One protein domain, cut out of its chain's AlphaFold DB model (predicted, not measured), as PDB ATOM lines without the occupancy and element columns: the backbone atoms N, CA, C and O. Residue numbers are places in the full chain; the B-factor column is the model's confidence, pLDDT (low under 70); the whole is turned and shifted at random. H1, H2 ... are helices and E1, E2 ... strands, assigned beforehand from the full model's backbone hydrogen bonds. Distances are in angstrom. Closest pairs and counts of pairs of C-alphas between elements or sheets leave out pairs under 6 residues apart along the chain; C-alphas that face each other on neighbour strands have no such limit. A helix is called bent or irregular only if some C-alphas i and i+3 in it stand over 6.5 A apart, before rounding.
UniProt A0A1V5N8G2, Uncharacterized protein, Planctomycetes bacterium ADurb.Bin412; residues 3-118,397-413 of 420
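Overview. This is residues 3 to 118 and 397 to 413 of the 420 residues of an uncharacterized protein of Planctomycetes bacterium ADurb.Bin412 (UniProt A0A1V5N8G2). A small sheet of three strands lies between helices in three layers, with H5 and H6 on one face and H8 alone on the other. H2, H3 and H4 gather at one end of the body, beyond the sheet, and the loop of residues 17 to 25 lies at the opposite end. The printed part has 133 residues, with eight named helices and three named strands in the order H1 E1 H2 H3 H4 H5 E2 H6 H7 E3 H8; the sheet runs E1 E2 E3, parallel throughout. The class is mostly helix, and the whole is compact, with a radius of gyration of the C-alphas of 15.2 A and spans of 45 by 35 by 26 A.

Along the chain. H1, residues 5 to 16, begins at C-alpha 5 (109.388, 152.730, 190.697) and is 16.2 A long. E1 is residues 26 to 29, H2 33 to 41, H3 45 to 57, 18.3 A long, and H4 63 to 67. H5, residues 74 to 84, measures 16.6 A; E2 is residues 87 to 90, H6 93 to 102, 14.2 A long, H7 104 to 107 and E3 111 to 113. H8, residues 397 to 412, measures 22.7 A, has a kink of 28 degrees near residue 404 and ends at C-alpha 412 (111.623, 131.198, 196.936). H1 and H8 are only just irregular: C-alphas 7 and 10, and C-alphas 401 and 404, are 7.0 A apart.

Arrangement. E1 and E2 are parallel at 20 degrees, with N 29 and O 89 2.7 A apart; E2 and E3 are parallel at 43 degrees, with N 90 and O 112 2.8 A apart, within hydrogen-bond range. E2, H6, H7 and E3 form a strand-helix-strand unit, two parallel neighbour strands with helices between, its crossover right-handed; E1, H2 to H5 and E2 form another. H6 and H8 lie over E2 on opposite faces, at heights over the sheet of 9.1 A and 8.0 A. H1 only grazes the sheet with residues 5 to 13 and touches H5, closest at C-alphas 6 and 79, 5.9 A. H3 touches H2 with residues 45 to 49 alone, closest at C-alphas 45 and 39, 4.5 A. H4 and H6 only just touch, with 3 pairs of C-alphas within 8 A, the closest 63 and 102, 5.1 A. Every O i to N i+4 pair is within hydrogen-bond range in H2, H4 and H6, but 5 of 8 in H1, 8 of 9 in H3, 5 of 7 in H5 and 10 of 12 in H8; H7 is too short for one.

Size, cuts and confidence. The C-alphas farthest apart, Leu 20 and Pro 43, are 48.8 A apart. Residues 119 to 396 are not printed, and C-alphas 118 and 397 are 9.8 A apart across the cut. Of the links printed whole, none is long. No printed residue is under 70 in pLDDT.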
ATOM      1  N   ALA A   3     106.702 145.782 190.058       96.00
ATOM      2  CA  ALA A   3     106.428 147.211 190.075       96.00
ATOM      3  C   ALA A   3     107.723 147.961 189.799       96.00
ATOM      4  O   ALA A   3     108.688 147.803 190.541       96.00
ATOM      5  N   HIS A   4     107.734 148.780 188.754       95.88
ATOM      6  CA  HIS A   4     108.852 149.665 188.456       95.88
ATOM      7  C   HIS A   4     108.588 151.046 189.050       95.88
ATOM      8  O   HIS A   4     107.607 151.696 188.685       95.88
ATOM      9  N   ASP A   5     109.482 151.475 189.943       93.31
ATOM     10  CA  ASP A   5     109.388 152.730 190.697       93.31
ATOM     11  C   ASP A   5     108.073 152.877 191.504       93.31
ATOM     12  O   ASP A   5     107.201 151.999 191.514       93.31
ATOM     13  N   TYR A   6     107.935 153.974 192.249       93.50
ATOM     14  CA  TYR A   6     106.794 154.220 193.135       93.50
ATOM     15  C   TYR A   6     105.446 154.178 192.399       93.50
ATOM     16  O   TYR A   6     104.422 153.870 193.005       93.50
ATOM     17  N   MET A   7     105.438 154.454 191.090       94.50
ATOM     18  CA  MET A   7     104.237 154.435 190.251       94.50
ATOM     19  C   MET A   7     103.615 153.040 190.131       94.50
ATOM     20  O   MET A   7     102.397 152.931 190.017       94.50
ATOM     21  N   GLY A   8     104.419 151.972 190.182       95.44
ATOM     22  CA  GLY A   8     103.913 150.598 190.131       95.44
ATOM     23  C   GLY A   8     103.406 150.066 191.476       95.44
ATOM     24  O   GLY A   8     102.733 149.031 191.516       95.44
ATOM     25  N   LEU A   9     103.725 150.744 192.586       95.38
ATOM     26  CA  LEU A   9     103.429 150.251 193.932       95.38
ATOM     27  C   LEU A   9     101.929 150.135 194.247       95.38
ATOM     28  O   LEU A   9     101.556 149.119 194.826       95.38
ATOM     29  N   PRO A  10     101.033 151.059 193.849       95.62
ATOM     30  CA  PRO A  10      99.604 150.902 194.129       95.62
ATOM     31  C   PRO A  10      99.031 149.572 193.614       95.62
ATOM     32  O   PRO A  10      98.367 148.846 194.354       95.62
ATOM     33  N   THR A  11      99.357 149.198 192.374       94.88
ATOM     34  CA  THR A  11      98.899 147.938 191.772       94.88
ATOM     35  C   THR A  11      99.507 146.721 192.462       94.88
ATOM     36  O   THR A  11      98.817 145.727 192.685       94.88
ATOM     37  N   ILE A  12     100.793 146.774 192.823       94.62
ATOM     38  CA  ILE A  12     101.434 145.628 193.468       94.62
ATOM     39  C   ILE A  12     100.971 145.438 194.909       94.62
ATOM     40  O   ILE A  12     100.834 144.302 195.345       94.62
ATOM     41  N   LEU A  13     100.667 146.520 195.626       93.88
ATOM     42  CA  LEU A  13     100.127 146.467 196.983       93.88
ATOM     43  C   LEU A  13      98.707 145.890 196.991       93.88
ATOM     44  O   LEU A  13      98.384 145.096 197.870       93.88
ATOM     45  N   ALA A  14      97.895 146.174 195.968       94.00
ATOM     46  CA  ALA A  14      96.623 145.477 195.784       94.00
ATOM     47  C   ALA A  14      96.828 143.958 195.606       94.00
ATOM     48  O   ALA A  14      96.127 143.163 196.224       94.00
ATOM     49  N   ALA A  15      97.844 143.544 194.840       93.12
ATOM     50  CA  ALA A  15      98.209 142.131 194.707       93.12
ATOM     51  C   ALA A  15      98.807 141.536 195.996       93.12
ATOM     52  O   ALA A  15      98.670 140.338 196.248       93.12
ATOM     53  N   VAL A  16      99.452 142.352 196.836       91.00
ATOM     54  CA  VAL A  16      99.895 141.933 198.171       91.00
ATOM     55  C   VAL A  16      98.695 141.579 199.051       91.00
ATOM     56  O   VAL A  16      98.781 140.605 199.798       91.00
ATOM     57  N   MET A  17      97.604 142.341 198.936       90.56
ATOM     58  CA  MET A  17      96.360 142.168 199.694       90.56
ATOM     59  C   MET A  17      95.450 141.048 199.165       90.56
ATOM     60  O   MET A  17      94.438 140.761 199.803       90.56
ATOM     61  N   ASP A  18      95.784 140.404 198.038       88.25
ATOM     62  CA  ASP A  18      95.008 139.280 197.503       88.25
ATOM     63  C   ASP A  18      94.938 138.133 198.534       88.25
ATOM     64  O   ASP A  18      95.978 137.538 198.852       88.25
ATOM     65  N   PRO A  19      93.744 137.776 199.049       81.00
ATOM     66  CA  PRO A  19      93.602 136.766 200.097       81.00
ATOM     67  C   PRO A  19      94.068 135.377 199.647       81.00
ATOM     68  O   PRO A  19      94.496 134.567 200.474       81.00
ATOM     69  N   LEU A  20      94.031 135.103 198.341       83.69
ATOM     70  CA  LEU A  20      94.503 133.843 197.771       83.69
ATOM     71  C   LEU A  20      96.038 133.779 197.700       83.69
ATOM     72  O   LEU A  20      96.612 132.691 197.636       83.69
ATOM     73  N   GLY A  21      96.725 134.924 197.779       80.56
ATOM     74  CA  GLY A  21      98.177 135.011 197.649       80.56
ATOM     75  C   GLY A  21      98.672 134.554 196.277       80.56
ATOM     76  O   GLY A  21      99.743 133.954 196.188       80.56
ATOM     77  N   SER A  22      97.895 134.820 195.226       86.19
ATOM     78  CA  SER A  22      98.099 134.282 193.873       86.19
ATOM     79  C   SER A  22      99.344 134.841 193.181       86.19
ATOM     80  O   SER A  22      99.831 134.273 192.203       86.19
ATOM     81  N   TYR A  23      99.873 135.962 193.675       90.19
ATOM     82  CA  TYR A  23     100.936 136.712 193.021       90.19
ATOM     83  C   TYR A  23     102.197 136.787 193.875       90.19
ATOM     84  O   TYR A  23     102.155 137.147 195.050       90.19
ATOM     85  N   LYS A  24     103.349 136.559 193.237       90.62
ATOM     86  CA  LYS A  24     104.641 137.046 193.732       90.62
ATOM     87  C   LYS A  24     104.818 138.512 193.370       90.62
ATOM     88  O   LYS A  24     104.485 138.920 192.254       90.62
ATOM     89  N   THR A  25     105.346 139.288 194.303       93.12
ATOM     90  CA  THR A  25     105.413 140.747 194.237       93.12
ATOM     91  C   THR A  25     106.855 141.216 194.385       93.12
ATOM     92  O   THR A  25     107.523 140.901 195.363       93.12
ATOM     93  N   VAL A  26     107.357 141.944 193.391       95.06
ATOM     94  CA  VAL A  26     108.712 142.502 193.392       95.06
ATOM     95  C   VAL A  26     108.636 144.001 193.164       95.06
ATOM     96  O   VAL A  26     108.049 144.438 192.175       95.06
ATOM     97  N   PHE A  27     109.249 144.781 194.046       96.62
ATOM     98  CA  PHE A  27     109.471 146.203 193.811       96.62
ATOM     99  C   PHE A  27     110.853 146.416 193.195       96.62
ATOM    100  O   PHE A  27     111.855 146.072 193.811       96.62
ATOM    101  N   TYR A  28     110.911 146.984 191.993       97.69
ATOM    102  CA  TYR A  28     112.149 147.396 191.342       97.69
ATOM    103  C   TYR A  28     112.322 148.911 191.512       97.69
ATOM    104  O   TYR A  28     111.727 149.718 190.793       97.69
ATOM    105  N   ALA A  29     113.154 149.280 192.483       97.56
ATOM    106  CA  ALA A  29     113.576 150.640 192.764       97.56
ATOM    107  C   ALA A  29     114.606 151.113 191.730       97.56
ATOM    108  O   ALA A  29     115.776 150.724 191.759       97.56
ATOM    109  N   HIS A  30     114.157 151.984 190.831       96.62
ATOM    110  CA  HIS A  30     115.018 152.673 189.866       96.62
ATOM    111  C   HIS A  30     115.709 153.899 190.460       96.62
ATOM    112  O   HIS A  30     116.725 154.339 189.945       96.62
ATOM    113  N   GLN A  31     115.148 154.448 191.533       95.44
ATOM    114  CA  GLN A  31     115.646 155.586 192.302       95.44
ATOM    115  C   GLN A  31     114.973 155.574 193.683       95.44
ATOM    116  O   GLN A  31     113.972 154.881 193.885       95.44
ATOM    117  N   VAL A  32     115.465 156.397 194.607       96.69
ATOM    118  CA  VAL A  32     114.757 156.740 195.845       96.69
ATOM    119  C   VAL A  32     114.351 158.203 195.760       96.69
ATOM    120  O   VAL A  32     115.156 159.106 195.978       96.69
ATOM    121  N   ALA A  33     113.083 158.455 195.431       94.94
ATOM    122  CA  ALA A  33     112.601 159.811 195.172       94.94
ATOM    123  C   ALA A  33     112.845 160.782 196.342       94.94
ATOM    124  O   ALA A  33     113.134 161.957 196.121       94.94
ATOM    125  N   THR A  34     112.778 160.291 197.583       96.12
ATOM    126  CA  THR A  34     113.091 161.073 198.787       96.12
ATOM    127  C   THR A  34     114.558 161.503 198.819       96.12
ATOM    128  O   THR A  34     114.842 162.670 199.077       96.12
ATOM    129  N   ALA A  35     115.487 160.598 198.492       97.06
ATOM    130  CA  ALA A  35     116.913 160.909 198.415       97.06
ATOM    131  C   ALA A  35     117.183 161.952 197.326       97.06
ATOM    132  O   ALA A  35     117.787 162.985 197.607       97.06
ATOM    133  N   ARG A  36     116.631 161.751 196.119       95.81
ATOM    134  CA  ARG A  36     116.720 162.730 195.025       95.81
ATOM    135  C   ARG A  36     116.243 164.113 195.461       95.81
ATOM    136  O   ARG A  36     116.928 165.101 195.222       95.81
ATOM    137  N   ARG A  37     115.072 164.180 196.102       95.12
ATOM    138  CA  ARG A  37     114.487 165.437 196.578       95.12
ATOM    139  C   ARG A  37     115.422 166.152 197.553       95.12
ATOM    140  O   ARG A  37     115.550 167.368 197.464       95.12
ATOM    141  N   ILE A  38     116.049 165.434 198.481       95.94
ATOM    142  CA  ILE A  38     116.989 166.027 199.444       95.94
ATOM    143  C   ILE A  38     118.247 166.512 198.720       95.94
ATOM    144  O   ILE A  38     118.629 167.666 198.885       95.94
ATOM    145  N   VAL A  39     118.835 165.677 197.860       96.31
ATOM    146  CA  VAL A  39     120.015 166.044 197.064       96.31
ATOM    147  C   VAL A  39     119.757 167.302 196.230       96.31
ATOM    148  O   VAL A  39     120.579 168.207 196.225       96.31
ATOM    149  N   GLU A  40     118.611 167.415 195.559       92.25
ATOM    150  CA  GLU A  40     118.297 168.586 194.731       92.25
ATOM    151  C   GLU A  40     118.000 169.852 195.564       92.25
ATOM    152  O   GLU A  40     118.359 170.947 195.139       92.25
ATOM    153  N   ASN A  41     117.376 169.738 196.744       91.69
ATOM    154  CA  ASN A  41     116.900 170.912 197.496       91.69
ATOM    155  C   ASN A  41     117.879 171.452 198.549       91.69
ATOM    156  O   ASN A  41     117.718 172.592 198.986       91.69
ATOM    157  N   TYR A  42     118.868 170.668 198.983       92.81
ATOM    158  CA  TYR A  42     119.872 171.150 199.932       92.81
ATOM    159  C   TYR A  42     121.055 171.805 199.200       92.81
ATOM    160  O   TYR A  42     121.548 171.228 198.231       92.81
ATOM    161  N   PRO A  43     121.584 172.952 199.676       89.56
ATOM    162  CA  PRO A  43     122.669 173.670 198.995       89.56
ATOM    163  C   PRO A  43     123.950 172.849 198.783       89.56
ATOM    164  O   PRO A  43     124.644 173.040 197.785       89.56
ATOM    165  N   GLY A  44     124.261 171.930 199.702       90.44
ATOM    166  CA  GLY A  44     125.421 171.038 199.606       90.44
ATOM    167  C   GLY A  44     125.248 169.844 198.658       90.44
ATOM    168  O   GLY A  44     126.202 169.097 198.462       90.44
ATOM    169  N   HIS A  45     124.060 169.648 198.078       94.50
ATOM    170  CA  HIS A  45     123.728 168.567 197.142       94.50
ATOM    171  C   HIS A  45     124.254 167.177 197.556       94.50
ATOM    172  O   HIS A  45     124.099 166.749 198.700       94.50
ATOM    173  N   ASP A  46     124.860 166.459 196.611       95.06
ATOM    174  CA  ASP A  46     125.488 165.148 196.763       95.06
ATOM    175  C   ASP A  46     126.694 165.179 197.703       95.06
ATOM    176  O   ASP A  46     126.912 164.229 198.456       95.06
ATOM    177  N   THR A  47     127.430 166.295 197.698       92.12
ATOM    178  CA  THR A  47     128.596 166.509 198.560       92.12
ATOM    179  C   THR A  47     128.191 166.414 200.026       92.12
ATOM    180  O   THR A  47     128.868 165.743 200.795       92.12
ATOM    181  N   MET A  48     127.057 167.004 200.408       93.94
ATOM    182  CA  MET A  48     126.497 166.862 201.755       93.94
ATOM    183  C   MET A  48     125.794 165.514 201.940       93.94
ATOM    184  O   MET A  48     126.102 164.774 202.874       93.94
ATOM    185  N   PHE A  49     124.855 165.172 201.052       96.00
ATOM    186  CA  PHE A  49     123.921 164.070 201.285       96.00
ATOM    187  C   PHE A  49     124.618 162.715 201.427       96.00
ATOM    188  O   PHE A  49     124.325 161.975 202.366       96.00
ATOM    189  N   TYR A  50     125.556 162.380 200.535       94.31
ATOM    190  CA  TYR A  50     126.215 161.073 200.591       94.31
ATOM    191  C   TYR A  50     127.229 160.979 201.737       94.31
ATOM    192  O   TYR A  50     127.419 159.894 202.289       94.31
ATOM    193  N   GLN A  51     127.814 162.101 202.172       91.56
ATOM    194  CA  GLN A  51     128.586 162.145 203.418       91.56
ATOM    195  C   GLN A  51     127.682 161.919 204.636       91.56
ATOM    196  O   GLN A  51     128.006 161.096 205.493       91.56
ATOM    197  N   ALA A  52     126.517 162.574 204.685       93.25
ATOM    198  CA  ALA A  52     125.553 162.417 205.772       93.25
ATOM    199  C   ALA A  52     125.034 160.977 205.841       93.25
ATOM    200  O   ALA A  52     125.011 160.387 206.920       93.25
ATOM    201  N   LEU A  53     124.703 160.377 204.694       94.06
ATOM    202  CA  LEU A  53     124.304 158.974 204.582       94.06
ATOM    203  C   LEU A  53     125.396 158.047 205.131       94.06
ATOM    204  O   LEU A  53     125.113 157.190 205.971       94.06
ATOM    205  N   ASN A  54     126.650 158.218 204.702       90.25
ATOM    206  CA  ASN A  54     127.760 157.371 205.146       90.25
ATOM    207  C   ASN A  54     128.049 157.518 206.647       90.25
ATOM    208  O   ASN A  54     128.241 156.511 207.328       90.25
ATOM    209  N   CYS A  55     128.028 158.747 207.173       89.50
ATOM    210  CA  CYS A  55     128.189 159.021 208.603       89.50
ATOM    211  C   CYS A  55     127.054 158.392 209.429       89.50
ATOM    212  O   CYS A  55     127.298 157.742 210.445       89.50
ATOM    213  N   SER A  56     125.813 158.523 208.958       91.38
ATOM    214  CA  SER A  56     124.615 158.026 209.644       91.38
ATOM    215  C   SER A  56     124.577 156.504 209.727       91.38
ATOM    216  O   SER A  56     124.246 155.951 210.774       91.38
ATOM    217  N   ARG A  57     125.023 155.814 208.668       86.81
ATOM    218  CA  ARG A  57     125.130 154.346 208.644       86.81
ATOM    219  C   ARG A  57     126.070 153.777 209.705       86.81
ATOM    220  O   ARG A  57     125.895 152.630 210.091       86.81
ATOM    221  N   GLN A  58     127.058 154.541 210.167       86.00
ATOM    222  CA  GLN A  58     127.962 154.108 211.239       86.00
ATOM    223  C   GLN A  58     127.336 154.244 212.637       86.00
ATOM    224  O   GLN A  58     127.900 153.744 213.606       86.00
ATOM    225  N   ARG A  59     126.204 154.948 212.750       87.81
ATOM    226  CA  ARG A  59     125.552 155.320 214.015       87.81
ATOM    227  C   ARG A  59     124.103 154.832 214.108       87.81
ATOM    228  O   ARG A  59     123.387 155.267 215.003       87.81
ATOM    229  N   ASP A  60     123.675 153.980 213.175       90.44
ATOM    230  CA  ASP A  60     122.292 153.507 213.027       90.44
ATOM    231  C   ASP A  60     121.248 154.640 212.978       90.44
ATOM    232  O   ASP A  60     120.123 154.487 213.452       90.44
ATOM    233  N   TYR A  61     121.618 155.778 212.379       95.19
ATOM    234  CA  TYR A  61     120.683 156.857 212.061       95.19
ATOM    235  C   TYR A  61     120.092 156.676 210.666       95.19
ATOM    236  O   TYR A  61     120.786 156.308 209.712       95.19
ATOM    237  N   TYR A  62     118.809 156.996 210.551       95.62
ATOM    238  CA  TYR A  62     118.036 156.910 209.321       95.62
ATOM    239  C   TYR A  62     117.639 158.298 208.834       95.62
ATOM    240  O   TYR A  62     117.787 159.305 209.524       95.62
ATOM    241  N   LEU A  63     117.109 158.357 207.617       95.50
ATOM    242  CA  LEU A  63     116.801 159.602 206.927       95.50
ATOM    243  C   LEU A  63     115.953 160.561 207.777       95.50
ATOM    244  O   LEU A  63     116.238 161.757 207.788       95.50
ATOM    245  N   SER A  64     114.961 160.055 208.515       94.88
ATOM    246  CA  SER A  64     114.111 160.874 209.389       94.88
ATOM    247  C   SER A  64     114.831 161.446 210.608       94.88
ATOM    248  O   SER A  64     114.456 162.520 211.070       94.88
ATOM    249  N   ASP A  65     115.860 160.763 211.112       95.56
ATOM    250  CA  ASP A  65     116.659 161.230 212.251       95.56
ATOM    251  C   ASP A  65     117.570 162.397 211.843       95.56
ATOM    252  O   ASP A  65     117.910 163.250 212.659       95.56
ATOM    253  N   VAL A  66     117.948 162.442 210.562       95.88
ATOM    254  CA  VAL A  66     118.911 163.399 210.002       95.88
ATOM    255  C   VAL A  66     118.220 164.591 209.335       95.88
ATOM    256  O   VAL A  66     118.604 165.735 209.549       95.88
ATOM    257  N   PHE A  67     117.200 164.328 208.516       95.69
ATOM    258  CA  PHE A  67     116.521 165.322 207.673       95.69
ATOM    259  C   PHE A  67     115.075 165.596 208.106       95.69
ATOM    260  O   PHE A  67     114.346 166.322 207.426       95.69
ATOM    261  N   GLY A  68     114.651 165.010 209.227       94.50
ATOM    262  CA  GLY A  68     113.286 165.087 209.729       94.50
ATOM    263  C   GLY A  68     112.296 164.195 208.964       94.50
ATOM    264  O   GLY A  68     112.620 163.637 207.906       94.50
ATOM    265  N   PRO A  69     111.060 164.051 209.478       93.44
ATOM    266  CA  PRO A  69     110.020 163.237 208.854       93.44
ATOM    267  C   PRO A  69     109.706 163.672 207.417       93.44
ATOM    268  O   PRO A  69     109.625 164.862 207.117       93.44
ATOM    269  N   GLN A  70     109.477 162.699 206.532       94.81
ATOM    270  CA  GLN A  70     109.176 162.929 205.109       94.81
ATOM    271  C   GLN A  70     107.756 162.485 204.718       94.81
ATOM    272  O   GLN A  70     107.457 162.322 203.536       94.81
ATOM    273  N   ASP A  71     106.861 162.286 205.689       88.44
ATOM    274  CA  ASP A  71     105.519 161.716 205.473       88.44
ATOM    275  C   ASP A  71     104.607 162.593 204.603       88.44
ATOM    276  O   ASP A  71     103.689 162.098 203.949       88.44
ATOM    277  N   PHE A  72     104.886 163.898 204.544       91.50
ATOM    278  CA  PHE A  72     104.187 164.838 203.663       91.50
ATOM    279  C   PHE A  72     104.446 164.551 202.173       91.50
ATOM    280  O   PHE A  72     103.696 164.999 201.304       91.50
ATOM    281  N   PHE A  73     105.515 163.820 201.852       94.06
ATOM    282  CA  PHE A  73     105.874 163.463 200.493       94.06
ATOM    283  C   PHE A  73     105.345 162.068 200.166       94.06
ATOM    284  O   PHE A  73     105.978 161.066 200.472       94.06
ATOM    285  N   PHE A  74     104.196 161.990 199.491       93.81
ATOM    286  CA  PHE A  74     103.505 160.716 199.237       93.81
ATOM    287  C   PHE A  74     104.384 159.625 198.590       93.81
ATOM    288  O   PHE A  74     104.178 158.440 198.847       93.81
ATOM    289  N   GLN A  75     105.374 160.002 197.768       95.00
ATOM    290  CA  GLN A  75     106.304 159.047 197.152       95.00
ATOM    291  C   GLN A  75     107.173 158.354 198.206       95.00
ATOM    292  O   GLN A  75     107.425 157.159 198.079       95.00
ATOM    293  N   ASN A  76     107.561 159.064 199.272       94.88
ATOM    294  CA  ASN A  76     108.238 158.485 200.427       94.88
ATOM    295  C   ASN A  76     107.389 157.362 201.028       94.88
ATOM    296  O   ASN A  76     107.824 156.215 201.104       94.88
ATOM    297  N   THR A  77     106.142 157.676 201.378       92.81
ATOM    298  CA  THR A  77     105.204 156.740 202.008       92.81
ATOM    299  C   THR A  77     104.951 155.508 201.139       92.81
ATOM    300  O   THR A  77     104.946 154.385 201.646       92.81
ATOM    301  N   LEU A  78     104.805 155.693 199.822       94.44
ATOM    302  CA  LEU A  78     104.688 154.579 198.881       94.44
ATOM    303  C   LEU A  78     105.949 153.711 198.883       94.44
ATOM    304  O   LEU A  78     105.834 152.502 199.053       94.44
ATOM    305  N   ILE A  79     107.141 154.302 198.760       95.38
ATOM    306  CA  ILE A  79     108.403 153.546 198.770       95.38
ATOM    307  C   ILE A  79     108.556 152.762 200.080       95.38
ATOM    308  O   ILE A  79     108.897 151.586 200.029       95.38
ATOM    309  N   HIS A  80     108.218 153.336 201.240       93.81
ATOM    310  CA  HIS A  80     108.204 152.593 202.508       93.81
ATOM    311  C   HIS A  80     107.275 151.372 202.470       93.81
ATOM    312  O   HIS A  80     107.615 150.329 203.029       93.81
ATOM    313  N   ALA A  81     106.130 151.458 201.786       93.44
ATOM    314  CA  ALA A  81     105.208 150.337 201.622       93.44
ATOM    315  C   ALA A  81     105.778 149.203 200.747       93.44
ATOM    316  O   ALA A  81     105.291 148.074 200.832       93.44
ATOM    317  N   ALA A  82     106.860 149.427 199.990       94.12
ATOM    318  CA  ALA A  82     107.560 148.350 199.285       94.12
ATOM    319  C   ALA A  82     108.050 147.234 200.224       94.12
ATOM    320  O   ALA A  82     108.259 146.108 199.777       94.12
ATOM    321  N   ARG A  83     108.141 147.510 201.534       91.75
ATOM    322  CA  ARG A  83     108.387 146.518 202.588       91.75
ATOM    323  C   ARG A  83     107.461 145.309 202.578       91.75
ATOM    324  O   ARG A  83     107.816 144.259 203.103       91.75
ATOM    325  N   TYR A  84     106.270 145.468 202.008       91.00
ATOM    326  CA  TYR A  84     105.282 144.404 201.920       91.00
ATOM    327  C   TYR A  84     105.450 143.513 200.679       91.00
ATOM    328  O   TYR A  84     104.722 142.532 200.550       91.00
ATOM    329  N   CYS A  85     106.376 143.830 199.769       91.81
ATOM    330  CA  CYS A  85     106.669 142.993 198.603       91.81
ATOM    331  C   CYS A  85     107.465 141.733 198.995       91.81
ATOM    332  O   CYS A  85     108.188 141.722 199.987       91.81
ATOM    333  N   ASP A  86     107.365 140.667 198.192       90.44
ATOM    334  CA  ASP A  86     108.153 139.434 198.375       90.44
ATOM    335  C   ASP A  86     109.659 139.660 198.138       90.44
ATOM    336  O   ASP A  86     110.488 138.938 198.698       90.44
ATOM    337  N   ASN A  87     110.019 140.638 197.300       93.25
ATOM    338  CA  ASN A  87     111.402 141.047 197.084       93.25
ATOM    339  C   ASN A  87     111.530 142.525 196.693       93.25
ATOM    340  O   ASN A  87     110.591 143.122 196.156       93.25
ATOM    341  N   ILE A  88     112.724 143.078 196.901       96.19
ATOM    342  CA  ILE A  88     113.121 144.399 196.422       96.19
ATOM    343  C   ILE A  88     114.349 144.238 195.529       96.19
ATOM    344  O   ILE A  88     115.309 143.561 195.888       96.19
ATOM    345  N   ILE A  89     114.317 144.885 194.370       97.81
ATOM    346  CA  ILE A  89     115.439 145.009 193.445       97.81
ATOM    347  C   ILE A  89     115.822 146.485 193.381       97.81
ATOM    348  O   ILE A  89     114.948 147.331 193.214       97.81
ATOM    349  N   ALA A  90     117.105 146.803 193.500       98.12
ATOM    350  CA  ALA A  90     117.632 148.150 193.308       98.12
ATOM    351  C   ALA A  90     118.471 148.231 192.025       98.12
ATOM    352  O   ALA A  90     119.225 147.305 191.723       98.12
ATOM    353  N   ALA A  91     118.361 149.356 191.307       97.44
ATOM    354  CA  ALA A  91     119.081 149.606 190.051       97.44
ATOM    355  C   ALA A  91     120.613 149.687 190.201       97.44
ATOM    356  O   ALA A  91     121.351 149.559 189.225       97.44
ATOM    357  N   SER A  92     121.096 149.928 191.420       97.38
ATOM    358  CA  SER A  92     122.516 150.003 191.758       97.38
ATOM    359  C   SER A  92     122.732 149.860 193.263       97.38
ATOM    360  O   SER A  92     121.799 149.981 194.067       97.38
ATOM    361  N   GLU A  93     123.988 149.657 193.658       95.81
ATOM    362  CA  GLU A  93     124.439 149.703 195.051       95.81
ATOM    363  C   GLU A  93     124.034 151.002 195.752       95.81
ATOM    364  O   GLU A  93     123.665 150.985 196.926       95.81
ATOM    365  N   GLN A  94     124.080 152.122 195.034       95.38
ATOM    366  CA  GLN A  94     123.745 153.432 195.572       95.38
ATOM    367  C   GLN A  94     122.259 153.546 195.900       95.38
ATOM    368  O   GLN A  94     121.916 153.936 197.014       95.38
ATOM    369  N   VAL A  95     121.379 153.106 194.994       97.81
ATOM    370  CA  VAL A  95     119.930 153.051 195.257       97.81
ATOM    371  C   VAL A  95     119.627 152.113 196.428       97.81
ATOM    372  O   VAL A  95     118.806 152.437 197.284       97.81
ATOM    373  N   ALA A  96     120.316 150.973 196.527       97.19
ATOM    374  CA  ALA A  96     120.182 150.090 197.685       97.19
ATOM    375  C   ALA A  96     120.654 150.762 198.987       97.19
ATOM    376  O   ALA A  96     120.022 150.594 200.030       97.19
ATOM    377  N   GLY A  97     121.744 151.533 198.938       95.94
ATOM    378  CA  GLY A  97     122.239 152.329 200.062       95.94
ATOM    379  C   GLY A  97     121.239 153.394 200.514       95.94
ATOM    380  O   GLY A  97     120.989 153.524 201.709       95.94
ATOM    381  N   GLU A  98     120.614 154.094 199.567       97.44
ATOM    382  CA  GLU A  98     119.556 155.076 199.823       97.44
ATOM    383  C   GLU A  98     118.314 154.427 200.446       97.44
ATOM    384  O   GLU A  98     117.782 154.945 201.425       97.44
ATOM    385  N   LEU A  99     117.880 153.265 199.939       97.44
ATOM    386  CA  LEU A  99     116.773 152.507 200.531       97.44
ATOM    387  C   LEU A  99     117.086 152.106 201.973       97.44
ATOM    388  O   LEU A  99     116.254 152.303 202.852       97.44
ATOM    389  N   ARG A 100     118.287 151.580 202.237       96.50
ATOM    390  CA  ARG A 100     118.720 151.201 203.593       96.50
ATOM    391  C   ARG A 100     118.770 152.391 204.544       96.50
ATOM    392  O   ARG A 100     118.392 152.256 205.701       96.50
ATOM    393  N   PHE A 101     119.181 153.554 204.048       96.19
ATOM    394  CA  PHE A 101     119.176 154.790 204.825       96.19
ATOM    395  C   PHE A 101     117.759 155.318 205.095       96.19
ATOM    396  O   PHE A 101     117.529 155.977 206.104       96.19
ATOM    397  N   LEU A 102     116.787 154.994 204.238       94.69
ATOM    398  CA  LEU A 102     115.410 155.470 204.360       94.69
ATOM    399  C   LEU A 102     114.742 155.035 205.673       94.69
ATOM    400  O   LEU A 102     113.989 155.812 206.255       94.69
ATOM    401  N   SER A 103     114.977 153.797 206.134       92.00
ATOM    402  CA  SER A 103     114.406 153.305 207.397       92.00
ATOM    403  C   SER A 103     115.059 152.019 207.921       92.00
ATOM    404  O   SER A 103     115.575 151.236 207.114       92.00
ATOM    405  N   PRO A 104     114.902 151.705 209.227       92.06
ATOM    406  CA  PRO A 104     115.401 150.460 209.821       92.06
ATOM    407  C   PRO A 104     114.882 149.194 209.144       92.06
ATOM    408  O   PRO A 104     115.544 148.158 209.152       92.06
ATOM    409  N   PHE A 105     113.696 149.264 208.533       90.44
ATOM    410  CA  PHE A 105     113.139 148.130 207.809       90.44
ATOM    411  C   PHE A 105     114.050 147.706 206.648       90.44
ATOM    412  O   PHE A 105     114.344 146.522 206.488       90.44
ATOM    413  N   PHE A 106     114.515 148.664 205.845       94.00
ATOM    414  CA  PHE A 106     115.289 148.358 204.643       94.00
ATOM    415  C   PHE A 106     116.712 147.905 204.954       94.00
ATOM    416  O   PHE A 106     117.300 147.194 204.142       94.00
ATOM    417  N   GLN A 107     117.244 148.251 206.129       89.31
ATOM    418  CA  GLN A 107     118.562 147.805 206.583       89.31
ATOM    419  C   GLN A 107     118.683 146.276 206.584       89.31
ATOM    420  O   GLN A 107     119.687 145.735 206.126       89.31
ATOM    421  N   ASN A 108     117.632 145.588 207.038       84.50
ATOM    422  CA  ASN A 108     117.572 144.125 207.100       84.50
ATOM    423  C   ASN A 108     116.766 143.507 205.949       84.50
ATOM    424  O   ASN A 108     116.631 142.286 205.868       84.50
ATOM    425  N   ALA A 109     116.210 144.336 205.062       87.69
ATOM    426  CA  ALA A 109     115.485 143.851 203.905       87.69
ATOM    427  C   ALA A 109     116.450 143.197 202.918       87.69
ATOM    428  O   ALA A 109     117.558 143.673 202.650       87.69
ATOM    429  N   ALA A 110     115.993 142.104 202.327       87.00
ATOM    430  CA  ALA A 110     116.737 141.452 201.279       87.00
ATOM    431  C   ALA A 110     116.530 142.229 199.968       87.00
ATOM    432  O   ALA A 110     115.470 142.151 199.348       87.00
ATOM    433  N   ILE A 111     117.536 143.029 199.611       95.69
ATOM    434  CA  ILE A 111     117.566 143.870 198.412       95.69
ATOM    435  C   ILE A 111     118.567 143.258 197.435       95.69
ATOM    436  O   ILE A 111     119.767 143.218 197.719       95.69
ATOM    437  N   ASP A 112     118.074 142.784 196.299       96.94
ATOM    438  CA  ASP A 112     118.905 142.316 195.195       96.94
ATOM    439  C   ASP A 112     119.320 143.499 194.302       96.94
ATOM    440  O   ASP A 112     118.590 144.483 194.176       96.94
ATOM    441  N   ILE A 113     120.495 143.420 193.675       97.62
ATOM    442  CA  ILE A 113     120.960 144.436 192.720       97.62
ATOM    443  C   ILE A 113     120.729 143.921 191.305       97.62
ATOM    444  O   ILE A 113     121.169 142.824 190.962       97.62
ATOM    445  N   SER A 114     120.069 144.726 190.478       97.12
ATOM    446  CA  SER A 114     119.955 144.491 189.043       97.12
ATOM    447  C   SER A 114     120.213 145.796 188.320       97.12
ATOM    448  O   SER A 114     119.577 146.794 188.616       97.12
ATOM    449  N   TYR A 115     121.166 145.789 187.400       96.50
ATOM    450  CA  TYR A 115     121.536 146.969 186.628       96.50
ATOM    451  C   TYR A 115     120.655 147.133 185.388       96.50
ATOM    452  O   TYR A 115     119.868 146.244 185.047       96.50
ATOM    453  N   TYR A 116     120.837 148.235 184.660       94.50
ATOM    454  CA  TYR A 116     120.347 148.330 183.288       94.50
ATOM    455  C   TYR A 116     121.367 147.766 182.304       94.50
ATOM    456  O   TYR A 116     122.573 147.955 182.458       94.50
ATOM    457  N   GLY A 117     120.860 147.101 181.268       93.50
ATOM    458  CA  GLY A 117     121.659 146.812 180.088       93.50
ATOM    459  C   GLY A 117     121.875 148.066 179.247       93.50
ATOM    460  O   GLY A 117     121.070 148.999 179.279       93.50
ATOM    461  N   VAL A 118     122.947 148.068 178.462       91.44
ATOM    462  CA  VAL A 118     123.227 149.124 177.479       91.44
ATOM    463  C   VAL A 118     123.098 148.591 176.056       91.44
ATOM    464  O   VAL A 118     123.349 147.414 175.785       91.44
ATOM    465  N   ALA A 397     122.965 139.947 178.800       96.44
ATOM    466  CA  ALA A 397     123.965 139.622 179.813       96.44
ATOM    467  C   ALA A 397     123.536 140.089 181.214       96.44
ATOM    468  O   ALA A 397     123.610 139.325 182.180       96.44
ATOM    469  N   ILE A 398     123.031 141.322 181.332       96.81
ATOM    470  CA  ILE A 398     122.546 141.871 182.601       96.81
ATOM    471  C   ILE A 398     121.310 141.118 183.098       96.81
ATOM    472  O   ILE A 398     121.218 140.793 184.287       96.81
ATOM    473  N   CYS A 399     120.380 140.790 182.199       96.94
ATOM    474  CA  CYS A 399     119.182 140.033 182.538       96.94
ATOM    475  C   CYS A 399     119.547 138.659 183.116       96.94
ATOM    476  O   CYS A 399     119.102 138.307 184.211       96.94
ATOM    477  N   GLN A 400     120.424 137.920 182.432       97.44
ATOM    478  CA  GLN A 400     120.870 136.594 182.861       97.44
ATOM    479  C   GLN A 400     121.656 136.630 184.175       97.44
ATOM    480  O   GLN A 400     121.425 135.796 185.049       97.44
ATOM    481  N   LYS A 401     122.576 137.590 184.334       96.69
ATOM    482  CA  LYS A 401     123.504 137.632 185.474       96.69
ATOM    483  C   LYS A 401     122.897 138.233 186.742       96.69
ATOM    484  O   LYS A 401     123.309 137.848 187.833       96.69
ATOM    485  N   PHE A 402     121.949 139.164 186.621       96.69
ATOM    486  CA  PHE A 402     121.449 139.930 187.769       96.69
ATOM    487  C   PHE A 402     119.928 139.874 187.934       96.69
ATOM    488  O   PHE A 402     119.441 139.612 189.033       96.69
ATOM    489  N   PHE A 403     119.163 140.084 186.860       96.69
ATOM    490  CA  PHE A 403     117.704 140.195 186.969       96.69
ATOM    491  C   PHE A 403     117.017 138.848 187.238       96.69
ATOM    492  O   PHE A 403     116.247 138.727 188.191       96.69
ATOM    493  N   LEU A 404     117.308 137.814 186.438       96.69
ATOM    494  CA  LEU A 404     116.699 136.490 186.607       96.69
ATOM    495  C   LEU A 404     117.030 135.850 187.970       96.69
ATOM    496  O   LEU A 404     116.103 135.339 188.606       96.69
ATOM    497  N   PRO A 405     118.275 135.923 188.490       95.75
ATOM    498  CA  PRO A 405     118.572 135.487 189.855       95.75
ATOM    499  C   PRO A 405     117.740 136.210 190.924       95.75
ATOM    500  O   PRO A 405     117.197 135.558 191.818       95.75
ATOM    501  N   ALA A 406     117.555 137.528 190.803       94.25
ATOM    502  CA  ALA A 406     116.736 138.303 191.737       94.25
ATOM    503  C   ALA A 406     115.248 137.895 191.703       94.25
ATOM    504  O   ALA A 406     114.577 137.849 192.742       94.25
ATOM    505  N   LEU A 407     114.722 137.536 190.526       93.12
ATOM    506  CA  LEU A 407     113.374 136.969 190.410       93.12
ATOM    507  C   LEU A 407     113.280 135.574 191.034       93.12
ATOM    508  O   LEU A 407     112.288 135.267 191.697       93.12
ATOM    509  N   ASN A 408     114.313 134.746 190.879       93.12
ATOM    510  CA  ASN A 408     114.362 133.434 191.514       93.12
ATOM    511  C   ASN A 408     114.367 133.551 193.049       93.12
ATOM    512  O   ASN A 408     113.632 132.841 193.737       93.12
ATOM    513  N   HIS A 409     115.111 134.516 193.602       89.69
ATOM    514  CA  HIS A 409     115.056 134.831 195.032       89.69
ATOM    515  C   HIS A 409     113.640 135.221 195.476       89.69
ATOM    516  O   HIS A 409     113.152 134.703 196.482       89.69
ATOM    517  N   ALA A 410     112.942 136.064 194.708       86.31
ATOM    518  CA  ALA A 410     111.557 136.447 194.999       86.31
ATOM    519  C   ALA A 410     110.585 135.255 194.983       86.31
ATOM    520  O   ALA A 410     109.642 135.197 195.775       86.31
ATOM    521  N   TYR A 411     110.811 134.290 194.090       86.75
ATOM    522  CA  TYR A 411     109.994 133.084 194.005       86.75
ATOM    523  C   TYR A 411     110.117 132.225 195.273       86.75
ATOM    524  O   TYR A 411     109.102 131.805 195.840       86.75
ATOM    525  N   HIS A 412     111.345 132.027 195.761       86.25
ATOM    526  CA  HIS A 412     111.623 131.198 196.936       86.25
ATOM    527  C   HIS A 412     111.367 131.899 198.276       86.25
ATOM    528  O   HIS A 412     111.047 131.233 199.262       86.25
ATOM    529  N   ARG A 413     111.442 133.233 198.330       79.81
ATOM    530  CA  ARG A 413     111.073 133.996 199.528       79.81
ATOM    531  C   ARG A 413     109.565 133.920 199.751       79.81
ATOM    532  O   ARG A 413     108.764 134.157 198.848       79.81
TER     533      ARG A 413